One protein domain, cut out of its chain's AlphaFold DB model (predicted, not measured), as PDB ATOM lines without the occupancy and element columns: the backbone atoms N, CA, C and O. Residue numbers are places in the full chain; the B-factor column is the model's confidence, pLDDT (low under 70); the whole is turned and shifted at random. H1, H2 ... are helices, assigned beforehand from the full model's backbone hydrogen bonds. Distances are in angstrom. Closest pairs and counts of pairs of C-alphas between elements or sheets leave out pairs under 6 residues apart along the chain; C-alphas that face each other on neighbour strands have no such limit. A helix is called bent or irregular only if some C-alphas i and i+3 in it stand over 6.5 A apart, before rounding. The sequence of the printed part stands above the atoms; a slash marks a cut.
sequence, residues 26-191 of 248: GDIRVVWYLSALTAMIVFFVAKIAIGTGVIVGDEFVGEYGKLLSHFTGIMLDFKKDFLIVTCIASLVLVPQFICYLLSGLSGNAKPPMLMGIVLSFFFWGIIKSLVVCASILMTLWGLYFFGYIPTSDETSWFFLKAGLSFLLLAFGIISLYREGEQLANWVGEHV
ATOM      1  N   GLY A  26     161.783 138.385 169.307       77.81
ATOM      2  CA  GLY A  26     162.160 137.659 170.527       77.81
ATOM      3  C   GLY A  26     163.421 136.812 170.342       77.81
ATOM      4  O   GLY A  26     164.420 137.045 171.016       77.81
ATOM      5  N   ASP A  27     163.402 135.895 169.381       80.25
ATOM      6  CA  ASP A  27     164.470 134.911 169.169       80.25
ATOM      7  C   ASP A  27     165.772 135.569 168.707       80.25
ATOM      8  O   ASP A  27     166.855 135.239 169.189       80.25
ATOM      9  N   ILE A  28     165.663 136.580 167.839       82.31
ATOM     10  CA  ILE A  28     166.810 137.376 167.383       82.31
ATOM     11  C   ILE A  28     167.474 138.087 168.572       82.31
ATOM     12  O   ILE A  28     168.700 138.107 168.669       82.31
ATOM     13  N   ARG A  29     166.688 138.627 169.516       84.56
ATOM     14  CA  ARG A  29     167.233 139.235 170.742       84.56
ATOM     15  C   ARG A  29     167.945 138.214 171.619       84.56
ATOM     16  O   ARG A  29     168.987 138.548 172.166       84.56
ATOM     17  N   VAL A  30     167.428 136.990 171.730       84.81
ATOM     18  CA  VAL A  30     168.087 135.918 172.494       84.81
ATOM     19  C   VAL A  30     169.432 135.554 171.869       84.81
ATOM     20  O   VAL A  30     170.417 135.437 172.592       84.81
ATOM     21  N   VAL A  31     169.500 135.438 170.539       87.81
ATOM     22  CA  VAL A  31     170.759 135.185 169.820       87.81
ATOM     23  C   VAL A  31     171.775 136.294 170.076       87.81
ATOM     24  O   VAL A  31     172.899 136.004 170.475       87.81
ATOM     25  N   TRP A  32     171.382 137.560 169.907       87.88
ATOM     26  CA  TRP A  32     172.286 138.686 170.148       87.88
ATOM     27  C   TRP A  32     172.701 138.808 171.612       87.88
ATOM     28  O   TRP A  32     173.861 139.094 171.886       87.88
ATOM     29  N   TYR A  33     171.785 138.555 172.548       89.12
ATOM     30  CA  TYR A  33     172.090 138.547 173.974       89.12
ATOM     31  C   TYR A  33     173.115 137.465 174.321       89.12
ATOM     32  O   TYR A  33     174.120 137.763 174.959       89.12
ATOM     33  N   LEU A  34     172.894 136.226 173.870       86.75
ATOM     34  CA  LEU A  34     173.837 135.129 174.084       86.75
ATOM     35  C   LEU A  34     175.184 135.429 173.437       86.75
ATOM     36  O   LEU A  34     176.217 135.223 174.064       86.75
ATOM     37  N   SER A  35     175.171 135.976 172.222       86.94
ATOM     38  CA  SER A  35     176.392 136.347 171.521       86.94
ATOM     39  C   SER A  35     177.190 137.409 172.277       86.94
ATOM     40  O   SER A  35     178.379 137.222 172.535       86.94
ATOM     41  N   ALA A  36     176.529 138.483 172.713       88.44
ATOM     42  CA  ALA A  36     177.150 139.550 173.488       88.44
ATOM     43  C   ALA A  36     177.664 139.052 174.846       88.44
ATOM     44  O   ALA A  36     178.771 139.399 175.249       88.44
ATOM     45  N   LEU A  37     176.890 138.210 175.537       87.50
ATOM     46  CA  LEU A  37     177.290 137.614 176.810       87.50
ATOM     47  C   LEU A  37     178.543 136.749 176.643       87.50
ATOM     48  O   LEU A  37     179.504 136.915 177.391       87.50
ATOM     49  N   THR A  38     178.562 135.860 175.646       86.50
ATOM     50  CA  THR A  38     179.732 135.030 175.351       86.50
ATOM     51  C   THR A  38     180.935 135.887 174.980       86.50
ATOM     52  O   THR A  38     182.013 135.663 175.520       86.50
ATOM     53  N   ALA A  39     180.762 136.896 174.123       85.56
ATOM     54  CA  ALA A  39     181.844 137.797 173.740       85.56
ATOM     55  C   ALA A  39     182.435 138.532 174.952       85.56
ATOM     56  O   ALA A  39     183.651 138.581 175.114       85.56
ATOM     57  N   MET A  40     181.583 139.032 175.852       87.75
ATOM     58  CA  MET A  40     182.012 139.676 177.095       87.75
ATOM     59  C   MET A  40     182.788 138.717 177.997       87.75
ATOM     60  O   MET A  40     183.860 139.072 178.481       87.75
ATOM     61  N   ILE A  41     182.287 137.494 178.196       84.94
ATOM     62  CA  ILE A  41     182.975 136.471 178.997       84.94
ATOM     63  C   ILE A  41     184.349 136.163 178.395       84.94
ATOM     64  O   ILE A  41     185.350 136.227 179.104       84.94
ATOM     65  N   VAL A  42     184.414 135.884 177.092       83.44
ATOM     66  CA  VAL A  42     185.666 135.565 176.388       83.44
ATOM     67  C   VAL A  42     186.647 136.729 176.473       83.44
ATOM     68  O   VAL A  42     187.821 136.515 176.757       83.44
ATOM     69  N   PHE A  43     186.177 137.963 176.296       82.81
ATOM     70  CA  PHE A  43     187.009 139.155 176.410       82.81
ATOM     71  C   PHE A  43     187.582 139.332 177.822       82.81
ATOM     72  O   PHE A  43     188.775 139.594 177.967       82.81
ATOM     73  N   PHE A  44     186.768 139.157 178.870       83.50
ATOM     74  CA  PHE A  44     187.236 139.223 180.259       83.50
ATOM     75  C   PHE A  44     188.254 138.130 180.572       83.50
ATOM     76  O   PHE A  44     189.296 138.405 181.165       83.50
ATOM     77  N   VAL A  45     187.975 136.904 180.138       81.88
ATOM     78  CA  VAL A  45     188.881 135.769 180.308       81.88
ATOM     79  C   VAL A  45     190.204 136.023 179.583       81.88
ATOM     80  O   VAL A  45     191.263 135.849 180.181       81.88
ATOM     81  N   ALA A  46     190.164 136.519 178.343       77.00
ATOM     82  CA  ALA A  46     191.357 136.874 177.581       77.00
ATOM     83  C   ALA A  46     192.159 137.998 178.257       77.00
ATOM     84  O   ALA A  46     193.373 137.887 178.399       77.00
ATOM     85  N   LYS A  47     191.492 139.052 178.746       80.31
ATOM     86  CA  LYS A  47     192.120 140.141 179.513       80.31
ATOM     87  C   LYS A  47     192.852 139.626 180.753       80.31
ATOM     88  O   LYS A  47     193.988 140.031 180.988       80.31
ATOM     89  N   ILE A  48     192.217 138.750 181.535       79.69
ATOM     90  CA  ILE A  48     192.819 138.155 182.739       79.69
ATOM     91  C   ILE A  48     194.009 137.272 182.356       79.69
ATOM     92  O   ILE A  48     195.068 137.391 182.968       79.69
ATOM     93  N   ALA A  49     193.863 136.428 181.334       74.62
ATOM     94  CA  ALA A  49     194.921 135.530 180.878       74.62
ATOM     95  C   ALA A  49     196.162 136.293 180.379       74.62
ATOM     96  O   ALA A  49     197.281 135.952 180.757       74.62
ATOM     97  N   ILE A  50     195.964 137.373 179.612       75.44
ATOM     98  CA  ILE A  50     197.043 138.278 179.183       75.44
ATOM     99  C   ILE A  50     197.674 138.978 180.396       75.44
ATOM    100  O   ILE A  50     198.893 138.993 180.531       75.44
ATOM    101  N   GLY A  51     196.862 139.523 181.311       74.25
ATOM    102  CA  GLY A  51     197.354 140.256 182.485       74.25
ATOM    103  C   GLY A  51     198.125 139.399 183.495       74.25
ATOM    104  O   GLY A  51     198.956 139.921 184.232       74.25
ATOM    105  N   THR A  52     197.872 138.091 183.520       76.94
ATOM    106  CA  THR A  52     198.546 137.124 184.404       76.94
ATOM    107  C   THR A  52     199.709 136.394 183.732       76.94
ATOM    108  O   THR A  52     200.369 135.592 184.390       76.94
ATOM    109  N   GLY A  53     199.983 136.652 182.447       68.19
ATOM    110  CA  GLY A  53     201.047 135.966 181.705       68.19
ATOM    111  C   GLY A  53     200.813 134.459 181.548       68.19
ATOM    112  O   GLY A  53     201.756 133.701 181.354       68.19
ATOM    113  N   VAL A  54     199.557 134.017 181.654       67.69
ATOM    114  CA  VAL A  54     199.144 132.602 181.583       67.69
ATOM    115  C   VAL A  54     199.221 132.056 180.151       67.69
ATOM    116  O   VAL A  54     199.167 130.848 179.938       67.69
ATOM    117  N   ILE A  55     199.367 132.939 179.164       63.75
ATOM    118  CA  ILE A  55     199.559 132.595 177.756       63.75
ATOM    119  C   ILE A  55     200.999 132.961 177.390       63.75
ATOM    120  O   ILE A  55     201.346 134.142 177.357       63.75
ATOM    121  N   VAL A  56     201.832 131.950 177.133       64.44
ATOM    122  CA  VAL A  56     203.216 132.127 176.668       64.44
ATOM    123  C   VAL A  56     203.328 131.476 175.294       64.44
ATOM    124  O   VAL A  56     203.361 130.255 175.176       64.44
ATOM    125  N   GLY A  57     203.353 132.299 174.242       66.75
ATOM    126  CA  GLY A  57     203.269 131.801 172.866       66.75
ATOM    127  C   GLY A  57     201.923 131.117 172.604       66.75
ATOM    128  O   GLY A  57     200.880 131.714 172.867       66.75
ATOM    129  N   ASP A  58     201.963 129.869 172.130       60.91
ATOM    130  CA  ASP A  58     200.780 129.046 171.827       60.91
ATOM    131  C   ASP A  58     200.343 128.142 172.998       60.91
ATOM    132  O   ASP A  58     199.380 127.379 172.875       60.91
ATOM    133  N   GLU A  59     201.030 128.199 174.144       64.94
ATOM    134  CA  GLU A  59     200.766 127.309 175.275       64.94
ATOM    135  C   GLU A  59     200.061 128.015 176.441       64.94
ATOM    136  O   GLU A  59     200.397 129.130 176.852       64.94
ATOM    137  N   PHE A  60     199.079 127.311 177.013       68.38
ATOM    138  CA  PHE A  60     198.431 127.690 178.264       68.38
ATOM    139  C   PHE A  60     199.275 127.208 179.450       68.38
ATOM    140  O   PHE A  60     199.352 126.008 179.723       68.38
ATOM    141  N   VAL A  61     199.868 128.139 180.194       68.75
ATOM    142  CA  VAL A  61     200.816 127.853 181.278       68.75
ATOM    143  C   VAL A  61     200.197 128.171 182.644       68.75
ATOM    144  O   VAL A  61     199.538 129.189 182.835       68.75
ATOM    145  N   GLY A  62     200.408 127.297 183.631       70.44
ATOM    146  CA  GLY A  62     199.893 127.461 185.000       70.44
ATOM    147  C   GLY A  62     198.488 126.884 185.231       70.44
ATOM    148  O   GLY A  62     197.839 126.370 184.318       70.44
ATOM    149  N   GLU A  63     198.010 126.930 186.480       71.88
ATOM    150  CA  GLU A  63     196.705 126.356 186.867       71.88
ATOM    151  C   GLU A  63     195.535 127.025 186.142       71.88
ATOM    152  O   GLU A  63     194.649 126.339 185.631       71.88
ATOM    153  N   TYR A  64     195.580 128.353 186.004       65.62
ATOM    154  CA  TYR A  64     194.595 129.120 185.240       65.62
ATOM    155  C   TYR A  64     194.619 128.777 183.743       65.62
ATOM    156  O   TYR A  64     193.563 128.717 183.118       65.62
ATOM    157  N   GLY A  65     195.795 128.477 183.181       66.56
ATOM    158  CA  GLY A  65     195.938 128.048 181.789       66.56
ATOM    159  C   GLY A  65     195.316 126.675 181.537       66.56
ATOM    160  O   GLY A  65     194.580 126.494 180.568       66.56
ATOM    161  N   LYS A  66     195.521 125.718 182.450       70.12
ATOM    162  CA  LYS A  66     194.872 124.395 182.382       70.12
ATOM    163  C   LYS A  66     193.352 124.497 182.475       70.12
ATOM    164  O   LYS A  66     192.650 123.838 181.712       70.12
ATOM    165  N   LEU A  67     192.854 125.333 183.384       69.00
ATOM    166  CA  LEU A  67     191.426 125.614 183.537       69.00
ATOM    167  C   LEU A  67     190.833 126.206 182.252       69.00
ATOM    168  O   LEU A  67     189.786 125.760 181.783       69.00
ATOM    169  N   LEU A  68     191.543 127.158 181.647       70.25
ATOM    170  CA  LEU A  68     191.144 127.797 180.401       70.25
ATOM    171  C   LEU A  68     191.145 126.821 179.218       70.25
ATOM    172  O   LEU A  68     190.171 126.774 178.470       70.25
ATOM    173  N   SER A  69     192.185 125.999 179.087       73.31
ATOM    174  CA  SER A  69     192.269 124.939 178.078       73.31
ATOM    175  C   SER A  69     191.135 123.920 178.233       73.31
ATOM    176  O   SER A  69     190.481 123.562 177.255       73.31
ATOM    177  N   HIS A  70     190.814 123.526 179.469       74.50
ATOM    178  CA  HIS A  70     189.718 122.602 179.750       74.50
ATOM    179  C   HIS A  70     188.351 123.182 179.361       74.50
ATOM    180  O   HIS A  70     187.593 122.537 178.638       74.50
ATOM    181  N   PHE A  71     188.045 124.416 179.778       69.75
ATOM    182  CA  PHE A  71     186.786 125.073 179.419       69.75
ATOM    183  C   PHE A  71     186.671 125.340 177.920       69.75
ATOM    184  O   PHE A  71     185.604 125.139 177.346       69.75
ATOM    185  N   THR A  72     187.764 125.745 177.280       70.50
ATOM    186  CA  THR A  72     187.815 125.978 175.832       70.50
ATOM    187  C   THR A  72     187.611 124.671 175.069       70.50
ATOM    188  O   THR A  72     186.832 124.630 174.120       70.50
ATOM    189  N   GLY A  73     188.228 123.582 175.533       72.81
ATOM    190  CA  GLY A  73     188.038 122.241 174.990       72.81
ATOM    191  C   GLY A  73     186.607 121.727 175.144       72.81
ATOM    192  O   GLY A  73     186.115 121.068 174.241       72.81
ATOM    193  N   ILE A  74     185.916 122.053 176.239       69.88
ATOM    194  CA  ILE A  74     184.494 121.718 176.404       69.88
ATOM    195  C   ILE A  74     183.625 122.570 175.472       69.88
ATOM    196  O   ILE A  74     182.825 122.026 174.723       69.88
ATOM    197  N   MET A  75     183.802 123.893 175.483       68.06
ATOM    198  CA  MET A  75     182.943 124.839 174.754       68.06
ATOM    199  C   MET A  75     183.088 124.764 173.228       68.06
ATOM    200  O   MET A  75     182.173 125.162 172.509       68.06
ATOM    201  N   LEU A  76     184.230 124.289 172.720       68.94
ATOM    202  CA  LEU A  76     184.480 124.119 171.284       68.94
ATOM    203  C   LEU A  76     184.262 122.681 170.792       68.94
ATOM    204  O   LEU A  76     184.317 122.448 169.581       68.94
ATOM    205  N   ASP A  77     183.987 121.711 171.671       75.62
ATOM    206  CA  ASP A  77     183.701 120.331 171.263       75.62
ATOM    207  C   ASP A  77     182.242 120.178 170.817       75.62
ATOM    208  O   ASP A  77     181.401 119.531 171.446       75.62
ATOM    209  N   PHE A  78     181.960 120.762 169.651       67.94
ATOM    210  CA  PHE A  78     180.652 120.708 169.005       67.94
ATOM    211  C   PHE A  78     180.156 119.272 168.809       67.94
ATOM    212  O   PHE A  78     178.957 119.008 168.849       67.94
ATOM    213  N   LYS A  79     181.076 118.322 168.601       76.88
ATOM    214  CA  LYS A  79     180.727 116.917 168.399       76.88
ATOM    215  C   LYS A  79     180.127 116.323 169.670       76.88
ATOM    216  O   LYS A  79     179.112 115.634 169.575       76.88
ATOM    217  N   LYS A  80     180.727 116.579 170.837       76.06
ATOM    218  CA  LYS A  80     180.184 116.117 172.122       76.06
ATOM    219  C   LYS A  80     178.871 116.805 172.461       76.06
ATOM    220  O   LYS A  80     177.921 116.105 172.800       76.06
ATOM    221  N   ASP A  81     178.789 118.122 172.300       72.81
ATOM    222  CA  ASP A  81     177.558 118.873 172.569       72.81
ATOM    223  C   ASP A  81     176.398 118.383 171.698       72.81
ATOM    224  O   ASP A  81     175.313 118.076 172.196       72.81
ATOM    225  N   PHE A  82     176.646 118.217 170.397       76.25
ATOM    226  CA  PHE A  82     175.661 117.679 169.468       76.25
ATOM    227  C   PHE A  82     175.239 116.256 169.847       76.25
ATOM    228  O   PHE A  82     174.049 115.937 169.806       76.25
ATOM    229  N   LEU A  83     176.185 115.401 170.245       79.88
ATOM    230  CA  LEU A  83     175.897 114.030 170.664       79.88
ATOM    231  C   LEU A  83     175.033 114.012 171.929       79.88
ATOM    232  O   LEU A  83     174.046 113.284 171.964       79.88
ATOM    233  N   ILE A  84     175.342 114.843 172.927       78.56
ATOM    234  CA  ILE A  84     174.561 114.957 174.167       78.56
ATOM    235  C   ILE A  84     173.134 115.417 173.859       78.56
ATOM    236  O   ILE A  84     172.177 114.756 174.262       78.56
ATOM    237  N   VAL A  85     172.978 116.509 173.106       76.38
ATOM    238  CA  VAL A  85     171.658 117.052 172.746       76.38
ATOM    239  C   VAL A  85     170.851 116.033 171.937       76.38
ATOM    240  O   VAL A  85     169.673 115.814 172.221       76.38
ATOM    241  N   THR A  86     171.487 115.351 170.982       77.81
ATOM    242  CA  THR A  86     170.846 114.302 170.174       77.81
ATOM    243  C   THR A  86     170.471 113.084 171.013       77.81
ATOM    244  O   THR A  86     169.405 112.517 170.802       77.81
ATOM    245  N   CYS A  87     171.306 112.690 171.976       83.06
ATOM    246  CA  CYS A  87     171.051 111.566 172.875       83.06
ATOM    247  C   CYS A  87     169.864 111.847 173.804       83.06
ATOM    248  O   CYS A  87     168.964 111.023 173.934       83.06
ATOM    249  N   ILE A  88     169.807 113.043 174.395       80.62
ATOM    250  CA  ILE A  88     168.671 113.460 175.228       80.62
ATOM    251  C   ILE A  88     167.393 113.507 174.384       80.62
ATOM    252  O   ILE A  88     166.356 112.987 174.797       80.62
ATOM    253  N   ALA A  89     167.465 114.088 173.183       77.81
ATOM    254  CA  ALA A  89     166.324 114.140 172.280       77.81
ATOM    255  C   ALA A  89     165.862 112.731 171.879       77.81
ATOM    256  O   ALA A  89     164.673 112.436 171.964       77.81
ATOM    257  N   SER A  90     166.772 111.832 171.495       80.12
ATOM    258  CA  SER A  90     166.424 110.471 171.077       80.12
ATOM    259  C   SER A  90     165.838 109.645 172.221       80.12
ATOM    260  O   SER A  90     164.862 108.930 172.002       80.12
ATOM    261  N   LEU A  91     166.335 109.807 173.449       83.50
ATOM    262  CA  LEU A  91     165.816 109.124 174.635       83.50
ATOM    263  C   LEU A  91     164.348 109.467 174.918       83.50
ATOM    264  O   LEU A  91     163.619 108.650 175.471       83.50
ATOM    265  N   VAL A  92     163.894 110.648 174.496       81.06
ATOM    266  CA  VAL A  92     162.506 111.093 174.660       81.06
ATOM    267  C   VAL A  92     161.666 110.843 173.399       81.06
ATOM    268  O   VAL A  92     160.502 110.445 173.504       81.06
ATOM    269  N   LEU A  93     162.238 111.042 172.207       77.56
ATOM    270  CA  LEU A  93     161.550 110.889 170.921       77.56
ATOM    271  C   LEU A  93     161.329 109.430 170.534       77.56
ATOM    272  O   LEU A  93     160.252 109.094 170.047       77.56
ATOM    273  N   VAL A  94     162.319 108.559 170.741       80.38
ATOM    274  CA  VAL A  94     162.244 107.153 170.323       80.38
ATOM    275  C   VAL A  94     161.109 106.417 171.045       80.38
ATOM    276  O   VAL A  94     160.294 105.808 170.349       80.38
ATOM    277  N   PRO A  95     160.947 106.515 172.382       80.88
ATOM    278  CA  PRO A  95     159.814 105.887 173.059       80.88
ATOM    279  C   PRO A  95     158.467 106.421 172.568       80.88
ATOM    280  O   PRO A  95     157.559 105.639 172.305       80.88
ATOM    281  N   GLN A  96     158.341 107.738 172.368       80.62
ATOM    282  CA  GLN A  96     157.106 108.342 171.857       80.62
ATOM    283  C   GLN A  96     156.776 107.891 170.436       80.62
ATOM    284  O   GLN A  96     155.611 107.647 170.127       80.62
ATOM    285  N   PHE A  97     157.787 107.742 169.582       80.12
ATOM    286  CA  PHE A  97     157.612 107.239 168.227       80.12
ATOM    287  C   PHE A  97     157.179 105.770 168.224       80.12
ATOM    288  O   PHE A  97     156.244 105.406 167.513       80.12
ATOM    289  N   ILE A  98     157.788 104.936 169.071       82.06
ATOM    290  CA  ILE A  98     157.393 103.533 169.245       82.06
ATOM    291  C   ILE A  98     155.954 103.445 169.769       82.06
ATOM    292  O   ILE A  98     155.144 102.718 169.199       82.06
ATOM    293  N   CYS A  99     155.592 104.223 170.793       80.50
ATOM    294  CA  CYS A  99     154.224 104.276 171.315       80.50
ATOM    295  C   CYS A  99     153.219 104.733 170.253       80.50
ATOM    296  O   CYS A  99     152.131 104.164 170.161       80.50
ATOM    297  N   TYR A 100     153.580 105.721 169.433       78.94
ATOM    298  CA  TYR A 100     152.755 106.187 168.323       78.94
ATOM    299  C   TYR A 100     152.562 105.097 167.260       78.94
ATOM    300  O   TYR A 100     151.440 104.883 166.815       78.94
ATOM    301  N   LEU A 101     153.618 104.363 166.889       79.62
ATOM    302  CA  LEU A 101     153.523 103.245 165.946       79.62
ATOM    303  C   LEU A 101     152.660 102.104 166.498       79.62
ATOM    304  O   LEU A 101     151.750 101.644 165.814       79.62
ATOM    305  N   LEU A 102     152.898 101.680 167.741       81.56
ATOM    306  CA  LEU A 102     152.148 100.597 168.385       81.56
ATOM    307  C   LEU A 102     150.667 100.961 168.582       81.56
ATOM    308  O   LEU A 102     149.781 100.153 168.302       81.56
ATOM    309  N   SER A 103     150.379 102.199 168.989       75.81
ATOM    310  CA  SER A 103     149.002 102.708 169.097       75.81
ATOM    311  C   SER A 103     148.372 102.939 167.719       75.81
ATOM    312  O   SER A 103     147.165 102.791 167.546       75.81
ATOM    313  N   GLY A 104     149.187 103.257 166.712       75.75
ATOM    314  CA  GLY A 104     148.763 103.457 165.329       75.75
ATOM    315  C   GLY A 104     148.332 102.165 164.652       75.75
ATOM    316  O   GLY A 104     147.327 102.162 163.944       75.75
ATOM    317  N   LEU A 105     149.004 101.048 164.948       78.69
ATOM    318  CA  LEU A 105     148.589  99.714 164.497       78.69
ATOM    319  C   LEU A 105     147.185  99.336 164.997       78.69
ATOM    320  O   LEU A 105     146.467  98.620 164.307       78.69
ATOM    321  N   SER A 106     146.773  99.853 166.159       79.69
ATOM    322  CA  SER A 106     145.421  99.667 166.707       79.69
ATOM    323  C   SER A 106     144.438 100.796 166.345       79.69
ATOM    324  O   SER A 106     143.275 100.748 166.745       79.69
ATOM    325  N   GLY A 107     144.866 101.798 165.566       70.31
ATOM    326  CA  GLY A 107     144.036 102.937 165.153       70.31
ATOM    327  C   GLY A 107     143.732 103.952 166.265       70.31
ATOM    328  O   GLY A 107     142.875 104.818 166.073       70.31
ATOM    329  N   ASN A 108     144.416 103.844 167.409       73.25
ATOM    330  CA  ASN A 108     144.230 104.656 168.616       73.25
ATOM    331  C   ASN A 108     145.394 105.633 168.849       73.25
ATOM    332  O   ASN A 108     145.578 106.122 169.965       73.25
ATOM    333  N   ALA A 109     146.231 105.885 167.839       72.94
ATOM    334  CA  ALA A 109     147.342 106.808 168.001       72.94
ATOM    335  C   ALA A 109     146.819 108.219 168.270       72.94
ATOM    336  O   ALA A 109     145.947 108.706 167.555       72.94
ATOM    337  N   LYS A 110     147.415 108.876 169.263       70.06
ATOM    338  CA  LYS A 110     147.298 110.318 169.476       70.06
ATOM    339  C   LYS A 110     148.577 111.003 169.001       70.06
ATOM    340  O   LYS A 110     149.647 110.386 169.078       70.06
ATOM    341  N   PRO A 111     148.511 112.252 168.514       65.56
ATOM    342  CA  PRO A 111     149.712 113.011 168.195       65.56
ATOM    343  C   PRO A 111     150.659 113.056 169.414       65.56
ATOM    344  O   PRO A 111     150.198 113.268 170.539       65.56
ATOM    345  N   PRO A 112     151.970 112.814 169.222       67.94
ATOM    346  CA  PRO A 112     152.921 112.702 170.323       67.94
ATOM    347  C   PRO A 112     153.006 114.007 171.121       67.94
ATOM    348  O   PRO A 112     153.342 115.065 170.589       67.94
ATOM    349  N   MET A 113     152.709 113.908 172.418       65.31
ATOM    350  CA  MET A 113     152.431 115.045 173.301       65.31
ATOM    351  C   MET A 113     153.637 115.974 173.518       65.31
ATOM    352  O   MET A 113     153.460 117.172 173.714       65.31
ATOM    353  N   LEU A 114     154.867 115.447 173.460       69.12
ATOM    354  CA  LEU A 114     156.086 116.215 173.751       69.12
ATOM    355  C   LEU A 114     156.925 116.524 172.505       69.12
ATOM    356  O   LEU A 114     157.982 117.140 172.627       69.12
ATOM    357  N   MET A 115     156.474 116.141 171.309       69.69
ATOM    358  CA  MET A 115     157.253 116.286 170.074       69.69
ATOM    359  C   MET A 115     157.693 117.737 169.832       69.69
ATOM    360  O   MET A 115     158.861 117.992 169.549       69.69
ATOM    361  N   GLY A 116     156.786 118.700 170.026       70.19
ATOM    362  CA  GLY A 116     157.094 120.125 169.866       70.19
ATOM    363  C   GLY A 116     158.117 120.642 170.882       70.19
ATOM    364  O   GLY A 116     159.030 121.379 170.513       70.19
ATOM    365  N   ILE A 117     158.014 120.213 172.144       74.25
ATOM    366  CA  ILE A 117     158.935 120.617 173.219       74.25
ATOM    367  C   ILE A 117     160.334 120.057 172.957       74.25
ATOM    368  O   ILE A 117     161.317 120.785 173.072       74.25
ATOM    369  N   VAL A 118     160.432 118.785 172.565       75.25
ATOM    370  CA  VAL A 118     161.723 118.131 172.323       75.25
ATOM    371  C   VAL A 118     162.395 118.669 171.063       75.25
ATOM    372  O   VAL A 118     163.595 118.924 171.085       75.25
ATOM    373  N   LEU A 119     161.639 118.914 169.989       77.19
ATOM    374  CA  LEU A 119     162.173 119.562 168.789       77.19
ATOM    375  C   LEU A 119     162.627 120.992 169.083       77.19
ATOM    376  O   LEU A 119     163.720 121.371 168.676       77.19
ATOM    377  N   SER A 120     161.835 121.762 169.837       80.12
ATOM    378  CA  SER A 120     162.238 123.094 170.300       80.12
ATOM    379  C   SER A 120     163.549 123.026 171.080       80.12
ATOM    380  O   SER A 120     164.491 123.740 170.752       80.12
ATOM    381  N   PHE A 121     163.650 122.121 172.059       79.38
ATOM    382  CA  PHE A 121     164.865 121.922 172.847       79.38
ATOM    383  C   PHE A 121     166.068 121.545 171.976       79.38
ATOM    384  O   PHE A 121     167.147 122.108 172.143       79.38
ATOM    385  N   PHE A 122     165.880 120.638 171.017       81.69
ATOM    386  CA  PHE A 122     166.920 120.184 170.101       81.69
ATOM    387  C   PHE A 122     167.446 121.319 169.213       81.69
ATOM    388  O   PHE A 122     168.645 121.603 169.215       81.69
ATOM    389  N   PHE A 123     166.557 122.015 168.494       84.69
ATOM    390  CA  PHE A 123     166.951 123.117 167.614       84.69
ATOM    391  C   PHE A 123     167.555 124.277 168.403       84.69
ATOM    392  O   PHE A 123     168.597 124.797 168.009       84.69
ATOM    393  N   TRP A 124     166.969 124.641 169.548       85.81
ATOM    394  CA  TRP A 124     167.544 125.668 170.415       85.81
ATOM    395  C   TRP A 124     168.892 125.266 171.003       85.81
ATOM    396  O   TRP A 124     169.745 126.134 171.167       85.81
ATOM    397  N   GLY A 125     169.110 123.986 171.302       84.06
ATOM    398  CA  GLY A 125     170.417 123.470 171.703       84.06
ATOM    399  C   GLY A 125     171.468 123.731 170.626       84.06
ATOM    400  O   GLY A 125     172.478 124.376 170.896       84.06
ATOM    401  N   ILE A 126     171.178 123.337 169.381       86.56
ATOM    402  CA  ILE A 126     172.082 123.545 168.238       86.56
ATOM    403  C   ILE A 126     172.340 125.036 167.993       86.56
ATOM    404  O   ILE A 126     173.491 125.444 167.842       86.56
ATOM    405  N   ILE A 127     171.287 125.859 167.980       89.31
ATOM    406  CA  ILE A 127     171.396 127.312 167.786       89.31
ATOM    407  C   ILE A 127     172.316 127.921 168.847       89.31
ATOM    408  O   ILE A 127     173.210 128.690 168.507       89.31
ATOM    409  N   LYS A 128     172.138 127.561 170.124       86.56
ATOM    410  CA  LYS A 128     172.971 128.076 171.218       86.56
ATOM    411  C   LYS A 128     174.439 127.704 171.032       86.56
ATOM    412  O   LYS A 128     175.278 128.597 171.100       86.56
ATOM    413  N   SER A 129     174.745 126.439 170.743       87.12
ATOM    414  CA  SER A 129     176.129 125.998 170.519       87.12
ATOM    415  C   SER A 129     176.781 126.732 169.341       87.12
ATOM    416  O   SER A 129     177.918 127.192 169.453       87.12
ATOM    417  N   LEU A 130     176.050 126.930 168.235       89.62
ATOM    418  CA  LEU A 130     176.544 127.692 167.082       89.62
ATOM    419  C   LEU A 130     176.810 129.162 167.422       89.62
ATOM    420  O   LEU A 130     177.848 129.698 167.042       89.62
ATOM    421  N   VAL A 131     175.902 129.813 168.154       91.38
ATOM    422  CA  VAL A 131     176.036 131.224 168.547       91.38
ATOM    423  C   VAL A 131     177.203 131.427 169.511       91.38
ATOM    424  O   VAL A 131     177.966 132.381 169.349       91.38
ATOM    425  N   VAL A 132     177.379 130.531 170.485       88.81
ATOM    426  CA  VAL A 132     178.512 130.567 171.422       88.81
ATOM    427  C   VAL A 132     179.829 130.428 170.660       88.81
ATOM    428  O   VAL A 132     180.703 131.283 170.794       88.81
ATOM    429  N   CYS A 133     179.942 129.423 169.788       86.50
ATOM    430  CA  CYS A 133     181.142 129.201 168.980       86.50
ATOM    431  C   CYS A 133     181.446 130.395 168.062       86.50
ATOM    432  O   CYS A 133     182.565 130.909 168.055       86.50
ATOM    433  N   ALA A 134     180.432 130.908 167.357       91.88
ATOM    434  CA  ALA A 134     180.565 132.100 166.524       91.88
ATOM    435  C   ALA A 134     181.106 133.292 167.324       91.88
ATOM    436  O   ALA A 134     182.008 133.988 166.870       91.88
ATOM    437  N   SER A 135     180.594 133.499 168.535       91.38
ATOM    438  CA  SER A 135     180.970 134.633 169.382       91.38
ATOM    439  C   SER A 135     182.389 134.507 169.929       91.38
ATOM    440  O   SER A 135     183.101 135.508 169.977       91.38
ATOM    441  N   ILE A 136     182.831 133.293 170.277       88.19
ATOM    442  CA  ILE A 136     184.229 133.020 170.646       88.19
ATOM    443  C   ILE A 136     185.150 133.394 169.479       88.19
ATOM    444  O   ILE A 136     186.053 134.210 169.654       88.19
ATOM    445  N   LEU A 137     184.884 132.871 168.279       89.56
ATOM    446  CA  LEU A 137     185.714 133.115 167.093       89.56
ATOM    447  C   LEU A 137     185.750 134.598 166.700       89.56
ATOM    448  O   LEU A 137     186.821 135.145 166.445       89.56
ATOM    449  N   MET A 138     184.600 135.274 166.716       90.06
ATOM    450  CA  MET A 138     184.514 136.709 166.424       90.06
ATOM    451  C   MET A 138     185.255 137.557 167.466       90.06
ATOM    452  O   MET A 138     185.869 138.563 167.114       90.06
ATOM    453  N   THR A 139     185.241 137.149 168.739       89.06
ATOM    454  CA  THR A 139     185.974 137.846 169.807       89.06
ATOM    455  C   THR A 139     187.480 137.644 169.671       89.06
ATOM    456  O   THR A 139     188.229 138.606 169.822       89.06
ATOM    457  N   LEU A 140     187.934 136.432 169.330       86.50
ATOM    458  CA  LEU A 140     189.347 136.150 169.050       86.50
ATOM    459  C   LEU A 140     189.854 136.967 167.858       86.50
ATOM    460  O   LEU A 140     190.906 137.596 167.950       86.50
ATOM    461  N   TRP A 141     189.070 137.031 166.779       90.50
ATOM    462  CA  TRP A 141     189.364 137.902 165.643       90.50
ATOM    463  C   TRP A 141     189.455 139.377 166.058       90.50
ATOM    464  O   TRP A 141     190.397 140.069 165.679       90.50
ATOM    465  N   GLY A 142     188.520 139.860 166.884       87.25
ATOM    466  CA  GLY A 142     188.542 141.233 167.391       87.25
ATOM    467  C   GLY A 142     189.779 141.533 168.244       87.25
ATOM    468  O   GLY A 142     190.434 142.552 168.046       87.25
ATOM    469  N   LEU A 143     190.143 140.636 169.162       85.50
ATOM    470  CA  LEU A 143     191.341 140.773 169.997       85.50
ATOM    471  C   LEU A 143     192.623 140.815 169.160       85.50
ATOM    472  O   LEU A 143     193.505 141.626 169.442       85.50
ATOM    473  N   TYR A 144     192.699 139.992 168.114       84.94
ATOM    474  CA  TYR A 144     193.775 140.056 167.133       84.94
ATOM    475  C   TYR A 144     193.799 141.403 166.397       84.94
ATOM    476  O   TYR A 144     194.844 142.044 166.327       84.94
ATOM    477  N   PHE A 145     192.649 141.871 165.902       87.19
ATOM    478  CA  PHE A 145     192.539 143.133 165.164       87.19
ATOM    479  C   PHE A 145     192.998 144.346 165.991       87.19
ATOM    480  O   PHE A 145     193.613 145.266 165.460       87.19
ATOM    481  N   PHE A 146     192.749 144.331 167.304       86.94
ATOM    482  CA  PHE A 146     193.231 145.353 168.239       86.94
ATOM    483  C   PHE A 146     194.685 145.149 168.707       86.94
ATOM    484  O   PHE A 146     195.176 145.938 169.513       86.94
ATOM    485  N   GLY A 147     195.378 144.114 168.227       81.50
ATOM    486  CA  GLY A 147     196.781 143.841 168.546       81.50
ATOM    487  C   GLY A 147     197.019 143.236 169.932       81.50
ATOM    488  O   GLY A 147     198.142 143.278 170.425       81.50
ATOM    489  N   TYR A 148     195.989 142.682 170.582       78.88
ATOM    490  CA  TYR A 148     196.128 142.053 171.902       78.88
ATOM    491  C   TYR A 148     196.680 140.626 171.848       78.88
ATOM    492  O   TYR A 148     197.198 140.146 172.854       78.88
ATOM    493  N   ILE A 149     196.547 139.941 170.709       75.88
ATOM    494  CA  ILE A 149     197.005 138.561 170.526       75.88
ATOM    495  C   ILE A 149     197.888 138.498 169.275       75.88
ATOM    496  O   ILE A 149     197.436 138.920 168.208       75.88
ATOM    497  N   PRO A 150     199.119 137.967 169.365       73.69
ATOM    498  CA  PRO A 150     199.941 137.695 168.195       73.69
ATOM    499  C   PRO A 150     199.419 136.434 167.487       73.69
ATOM    500  O   PRO A 150     199.416 135.343 168.045       73.69
ATOM    501  N   THR A 151     198.929 136.569 166.259       77.50
ATOM    502  CA  THR A 151     198.440 135.453 165.426       77.50
ATOM    503  C   THR A 151     198.776 135.737 163.956       77.50
ATOM    504  O   THR A 151     199.072 136.877 163.599       77.50
ATOM    505  N   SER A 152     198.792 134.725 163.087       83.00
ATOM    506  CA  SER A 152     198.990 134.936 161.647       83.00
ATOM    507  C   SER A 152     197.742 135.526 160.974       83.00
ATOM    508  O   SER A 152     196.609 135.241 161.377       83.00
ATOM    509  N   ASP A 153     197.943 136.301 159.904       84.62
ATOM    510  CA  ASP A 153     196.849 136.876 159.107       84.62
ATOM    511  C   ASP A 153     195.879 135.793 158.601       84.62
ATOM    512  O   ASP A 153     194.658 135.965 158.639       84.62
ATOM    513  N   GLU A 154     196.405 134.644 158.167       85.31
ATOM    514  CA  GLU A 154     195.604 133.523 157.661       85.31
ATOM    515  C   GLU A 154     194.650 132.958 158.723       85.31
ATOM    516  O   GLU A 154     193.460 132.755 158.458       85.31
ATOM    517  N   THR A 155     195.148 132.758 159.946       81.62
ATOM    518  CA  THR A 155     194.363 132.228 161.069       81.62
ATOM    519  C   THR A 155     193.307 133.232 161.533       81.62
ATOM    520  O   THR A 155     192.171 132.858 161.831       81.62
ATOM    521  N   SER A 156     193.631 134.526 161.514       84.81
ATOM    522  CA  SER A 156     192.672 135.595 161.802       84.81
ATOM    523  C   SER A 156     191.498 135.600 160.815       84.81
ATOM    524  O   SER A 156     190.328 135.584 161.214       84.81
ATOM    525  N   TRP A 157     191.783 135.527 159.511       88.31
ATOM    526  CA  TRP A 157     190.740 135.438 158.486       88.31
ATOM    527  C   TRP A 157     189.885 134.178 158.609       88.31
ATOM    528  O   TRP A 157     188.684 134.223 158.323       88.31
ATOM    529  N   PHE A 158     190.478 133.063 159.040       89.44
ATOM    530  CA  PHE A 158     189.736 131.846 159.344       89.44
ATOM    531  C   PHE A 158     188.722 132.073 160.474       89.44
ATOM    532  O   PHE A 158     187.549 131.744 160.290       89.44
ATOM    533  N   PHE A 159     189.119 132.701 161.588       88.56
ATOM    534  CA  PHE A 159     188.210 132.998 162.704       88.56
ATOM    535  C   PHE A 159     187.016 133.854 162.280       88.56
ATOM    536  O   PHE A 159     185.876 133.520 162.607       88.56
ATOM    537  N   LEU A 160     187.252 134.902 161.486       92.19
ATOM    538  CA  LEU A 160     186.182 135.758 160.973       92.19
ATOM    539  C   LEU A 160     185.204 134.981 160.078       92.19
ATOM    540  O   LEU A 160     183.990 135.042 160.275       92.19
ATOM    541  N   LYS A 161     185.721 134.231 159.094       91.31
ATOM    542  CA  LYS A 161     184.886 133.479 158.142       91.31
ATOM    543  C   LYS A 161     184.096 132.372 158.831       91.31
ATOM    544  O   LYS A 161     182.901 132.227 158.568       91.31
ATOM    545  N   ALA A 162     184.741 131.605 159.705       90.38
ATOM    546  CA  ALA A 162     184.096 130.533 160.454       90.38
ATOM    547  C   ALA A 162     183.038 131.091 161.420       90.38
ATOM    548  O   ALA A 162     181.906 130.606 161.425       90.38
ATOM    549  N   GLY A 163     183.356 132.165 162.154       90.31
ATOM    550  CA  GLY A 163     182.419 132.831 163.059       90.31
ATOM    551  C   GLY A 163     181.170 133.352 162.346       90.31
ATOM    552  O   GLY A 163     180.049 133.039 162.748       90.31
ATOM    553  N   LEU A 164     181.346 134.068 161.230       93.00
ATOM    554  CA  LEU A 164     180.232 134.535 160.397       93.00
ATOM    555  C   LEU A 164     179.408 133.376 159.824       93.00
ATOM    556  O   LEU A 164     178.180 133.455 159.801       93.00
ATOM    557  N   SER A 165     180.060 132.293 159.394       91.69
ATOM    558  CA  SER A 165     179.382 131.115 158.842       91.69
ATOM    559  C   SER A 165     178.512 130.413 159.886       91.69
ATOM    560  O   SER A 165     177.370 130.067 159.592       91.69
ATOM    561  N   PHE A 166     178.999 130.248 161.121       91.50
ATOM    562  CA  PHE A 166     178.204 129.674 162.211       91.50
ATOM    563  C   PHE A 166     177.041 130.571 162.624       91.50
ATOM    564  O   PHE A 166     175.948 130.067 162.879       91.50
ATOM    565  N   LEU A 167     177.238 131.891 162.629       91.75
ATOM    566  CA  LEU A 167     176.164 132.835 162.917       91.75
ATOM    567  C   LEU A 167     175.075 132.791 161.831       91.75
ATOM    568  O   LEU A 167     173.888 132.704 162.144       91.75
ATOM    569  N   LEU A 168     175.474 132.780 160.554       91.12
ATOM    570  CA  LEU A 168     174.565 132.611 159.416       91.12
ATOM    571  C   LEU A 168     173.802 131.287 159.497       91.12
ATOM    572  O   LEU A 168     172.589 131.269 159.299       91.12
ATOM    573  N   LEU A 169     174.489 130.195 159.835       90.88
ATOM    574  CA  LEU A 169     173.867 128.886 160.007       90.88
ATOM    575  C   LEU A 169     172.846 128.894 161.154       90.88
ATOM    576  O   LEU A 169     171.747 128.370 160.985       90.88
ATOM    577  N   ALA A 170     173.160 129.529 162.286       90.06
ATOM    578  CA  ALA A 170     172.235 129.660 163.410       90.06
ATOM    579  C   ALA A 170     170.953 130.409 163.008       90.06
ATOM    580  O   ALA A 170     169.848 129.932 163.270       90.06
ATOM    581  N   PHE A 171     171.081 131.538 162.302       87.50
ATOM    582  CA  PHE A 171     169.924 132.271 161.773       87.50
ATOM    583  C   PHE A 171     169.153 131.479 160.707       87.50
ATOM    584  O   PHE A 171     167.920 131.541 160.666       87.50
ATOM    585  N   GLY A 172     169.850 130.699 159.880       86.56
ATOM    586  CA  GLY A 172     169.237 129.780 158.923       86.56
ATOM    587  C   GLY A 172     168.381 128.718 159.615       86.56
ATOM    588  O   GLY A 172     167.227 128.521 159.242       86.56
ATOM    589  N   ILE A 173     168.900 128.100 160.681       87.19
ATOM    590  CA  ILE A 173     168.165 127.107 161.477       87.19
ATOM    591  C   ILE A 173     166.943 127.738 162.150       87.19
ATOM    592  O   ILE A 173     165.875 127.138 162.106       87.19
ATOM    593  N   ILE A 174     167.049 128.947 162.718       86.50
ATOM    594  CA  ILE A 174     165.894 129.663 163.299       86.50
ATOM    595  C   ILE A 174     164.807 129.893 162.245       86.50
ATOM    596  O   ILE A 174     163.622 129.685 162.512       86.50
ATOM    597  N   SER A 175     165.211 130.303 161.042       82.19
ATOM    598  CA  SER A 175     164.283 130.570 159.940       82.19
ATOM    599  C   SER A 175     163.552 129.292 159.517       82.19
ATOM    600  O   SER A 175     162.322 129.274 159.482       82.19
ATOM    601  N   LEU A 176     164.291 128.196 159.312       81.75
ATOM    602  CA  LEU A 176     163.725 126.886 158.967       81.75
ATOM    603  C   LEU A 176     162.846 126.311 160.081       81.75
ATOM    604  O   LEU A 176     161.778 125.774 159.804       81.75
ATOM    605  N   TYR A 177     163.276 126.430 161.339       81.81
ATOM    606  CA  TYR A 177     162.521 125.960 162.499       81.81
ATOM    607  C   TYR A 177     161.151 126.633 162.567       81.81
ATOM    608  O   TYR A 177     160.137 125.981 162.812       81.81
ATOM    609  N   ARG A 178     161.103 127.935 162.285       75.56
ATOM    610  CA  ARG A 178     159.863 128.695 162.357       75.56
ATOM    611  C   ARG A 178     158.935 128.490 161.176       75.56
ATOM    612  O   ARG A 178     157.719 128.448 161.348       75.56
ATOM    613  N   GLU A 179     159.503 128.364 159.988       76.06
ATOM    614  CA  GLU A 179     158.744 127.963 158.809       76.06
ATOM    615  C   GLU A 179     158.385 126.471 158.851       76.06
ATOM    616  O   GLU A 179     157.665 125.999 157.980       76.06
ATOM    617  N   GLY A 180     158.795 125.733 159.889       68.38
ATOM    618  CA  GLY A 180     158.524 124.310 160.065       68.38
ATOM    619  C   GLY A 180     157.042 123.936 159.979       68.38
ATOM    620  O   GLY A 180     156.726 122.898 159.409       68.38
ATOM    621  N   GLU A 181     156.119 124.784 160.447       65.06
ATOM    622  CA  GLU A 181     154.674 124.558 160.256       65.06
ATOM    623  C   GLU A 181     154.251 124.693 158.787       65.06
ATOM    624  O   GLU A 181     153.458 123.898 158.286       65.06
ATOM    625  N   GLN A 182     154.803 125.673 158.067       66.06
ATOM    626  CA  GLN A 182     154.540 125.863 156.639       66.06
ATOM    627  C   GLN A 182     155.162 124.734 155.816       66.06
ATOM    628  O   GLN A 182     154.526 124.219 154.901       66.06
ATOM    629  N   LEU A 183     156.362 124.293 156.194       64.75
ATOM    630  CA  LEU A 183     157.050 123.157 155.601       64.75
ATOM    631  C   LEU A 183     156.275 121.856 155.851       64.75
ATOM    632  O   LEU A 183     156.086 121.068 154.931       64.75
ATOM    633  N   ALA A 184     155.770 121.644 157.068       65.31
ATOM    634  CA  ALA A 184     154.951 120.485 157.412       65.31
ATOM    635  C   ALA A 184     153.627 120.471 156.635       65.31
ATOM    636  O   ALA A 184     153.224 119.420 156.136       65.31
ATOM    637  N   ASN A 185     152.985 121.630 156.473       65.12
ATOM    638  CA  ASN A 185     151.783 121.769 155.652       65.12
ATOM    639  C   ASN A 185     152.079 121.494 154.173       65.12
ATOM    640  O   ASN A 185     151.372 120.708 153.546       65.12
ATOM    641  N   TRP A 186     153.172 122.044 153.642       70.81
ATOM    642  CA  TRP A 186     153.608 121.816 152.266       70.81
ATOM    643  C   TRP A 186     153.939 120.341 151.997       70.81
ATOM    644  O   TRP A 186     153.482 119.770 151.006       70.81
ATOM    645  N   VAL A 187     154.663 119.683 152.911       67.44
ATOM    646  CA  VAL A 187     154.946 118.239 152.853       67.44
ATOM    647  C   VAL A 187     153.655 117.427 152.973       67.44
ATOM    648  O   VAL A 187     153.493 116.430 152.275       67.44
ATOM    649  N   GLY A 188     152.706 117.846 153.811       61.75
ATOM    650  CA  GLY A 188     151.397 117.203 153.939       61.75
ATOM    651  C   GLY A 188     150.539 117.294 152.672       61.75
ATOM    652  O   GLY A 188     149.764 116.374 152.394       61.75
ATOM    653  N   GLU A 189     150.692 118.368 151.896       67.62
ATOM    654  CA  GLU A 189     150.057 118.543 150.587       67.62
ATOM    655  C   GLU A 189     150.757 117.738 149.486       67.62
ATOM    656  O   GLU A 189     150.085 117.109 148.669       67.62
ATOM    657  N   HIS A 190     152.091 117.686 149.492       73.44
ATOM    658  CA  HIS A 190     152.877 117.012 148.453       73.44
ATOM    659  C   HIS A 190     153.076 115.510 148.700       73.44
ATOM    660  O   HIS A 190     153.369 114.761 147.768       73.44
ATOM    661  N   VAL A 191     152.888 115.034 149.937       72.56
ATOM    662  CA  VAL A 191     153.069 113.627 150.322       72.56
ATOM    663  C   VAL A 191     151.762 113.052 150.888       72.56
ATOM    664  O   VAL A 191     151.638 112.801 152.093       72.56
TER     665      VAL A 191
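Overview. This is residues 26 to 191 of the 248 residues of an uncharacterized protein of Pseudomonas fluorescens (UniProt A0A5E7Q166). The model is a long, loose rod of helices gathered round H4, the longest one, with H5 folded back beside it and H1 crossing it at a steep tilt. H3 forms a helical hairpin with the first part of H4, H2 comes before H3 towards the other end of the rod, and H6 sticks out free. The printed part has 166 residues with six named helices, H1 to H6 in chain order, and no named strand; the class is all helix. The whole is loose, with a radius of gyration of the C-alphas of 20.9 A, and spans 68 by 31 by 27 A.

Along the chain. H4, residues 115 to 145, is 44.6 A long, from C-alpha 115 at (157.253, 116.286, 170.074) to C-alpha 145 at (192.539, 143.133, 165.164). H5, residues 153 to 178, is 38.0 A long. H1, residues 26 to 51, is 37.3 A long and begins with C-alpha 26 at (162.160, 137.659, 170.527). H3, residues 78 to 105, is 38.6 A long and has a kink of 32 degrees near residue 90. H3 is neither bent nor irregular, but only just: C-alphas 92 and 95 are 6.1 A apart. H2, residues 62 to 75, is 20.0 A long, and H6, residues 180 to 190, is 14.8 A long.

Arrangement. H4 is the hub and touches H1, H3 and H5. H4 and H5 are a hairpin at a shallow tilt of 22 degrees, opposite ways; their closest C-alphas, those of Ala 134 and Gly 163, are 4.0 A apart. H1 touches H4 with residues 31 to 43 alone, at a steep tilt of 41 degrees, the same way; the closest C-alphas, of Ser 35 and Ser 135, are 5.3 A apart. H3 and H4 are a hairpin at a shallow tilt of 13 degrees, opposite ways, in which H4 touches H3 with residues 115 to 129 alone; the closest C-alphas, of Ala 89 and Val 118, are 6.1 A apart. The helix packing is mostly aligned, but only just: 2 of these 3 pairs are at a shallow tilt. H1 and H5 are near each other. H2 is close to H1 but not clearly touching, with the closest C-alphas, of Ala 49 and Gly 65, 7.6 A apart. H5 and H6 meet only through their link, and H4 and H6 are apart. Every O i to N i+4 pair is within hydrogen-bond range in H1, H2, H4, H5 and H6, and 22 of 24 are in H3.

Size, cuts and confidence. The C-alphas farthest apart, of Gly 53 and Ser 106, are 68.1 A apart. The printed part has no cut, and no link is long. Residues 178 to 191, of which 180 to 190 belong to H6, stand free. The mean pLDDT of the printed part is 79.2, with 31 residues under 70, among them residues 53 to 61, 111 to 115 and 180 to 185.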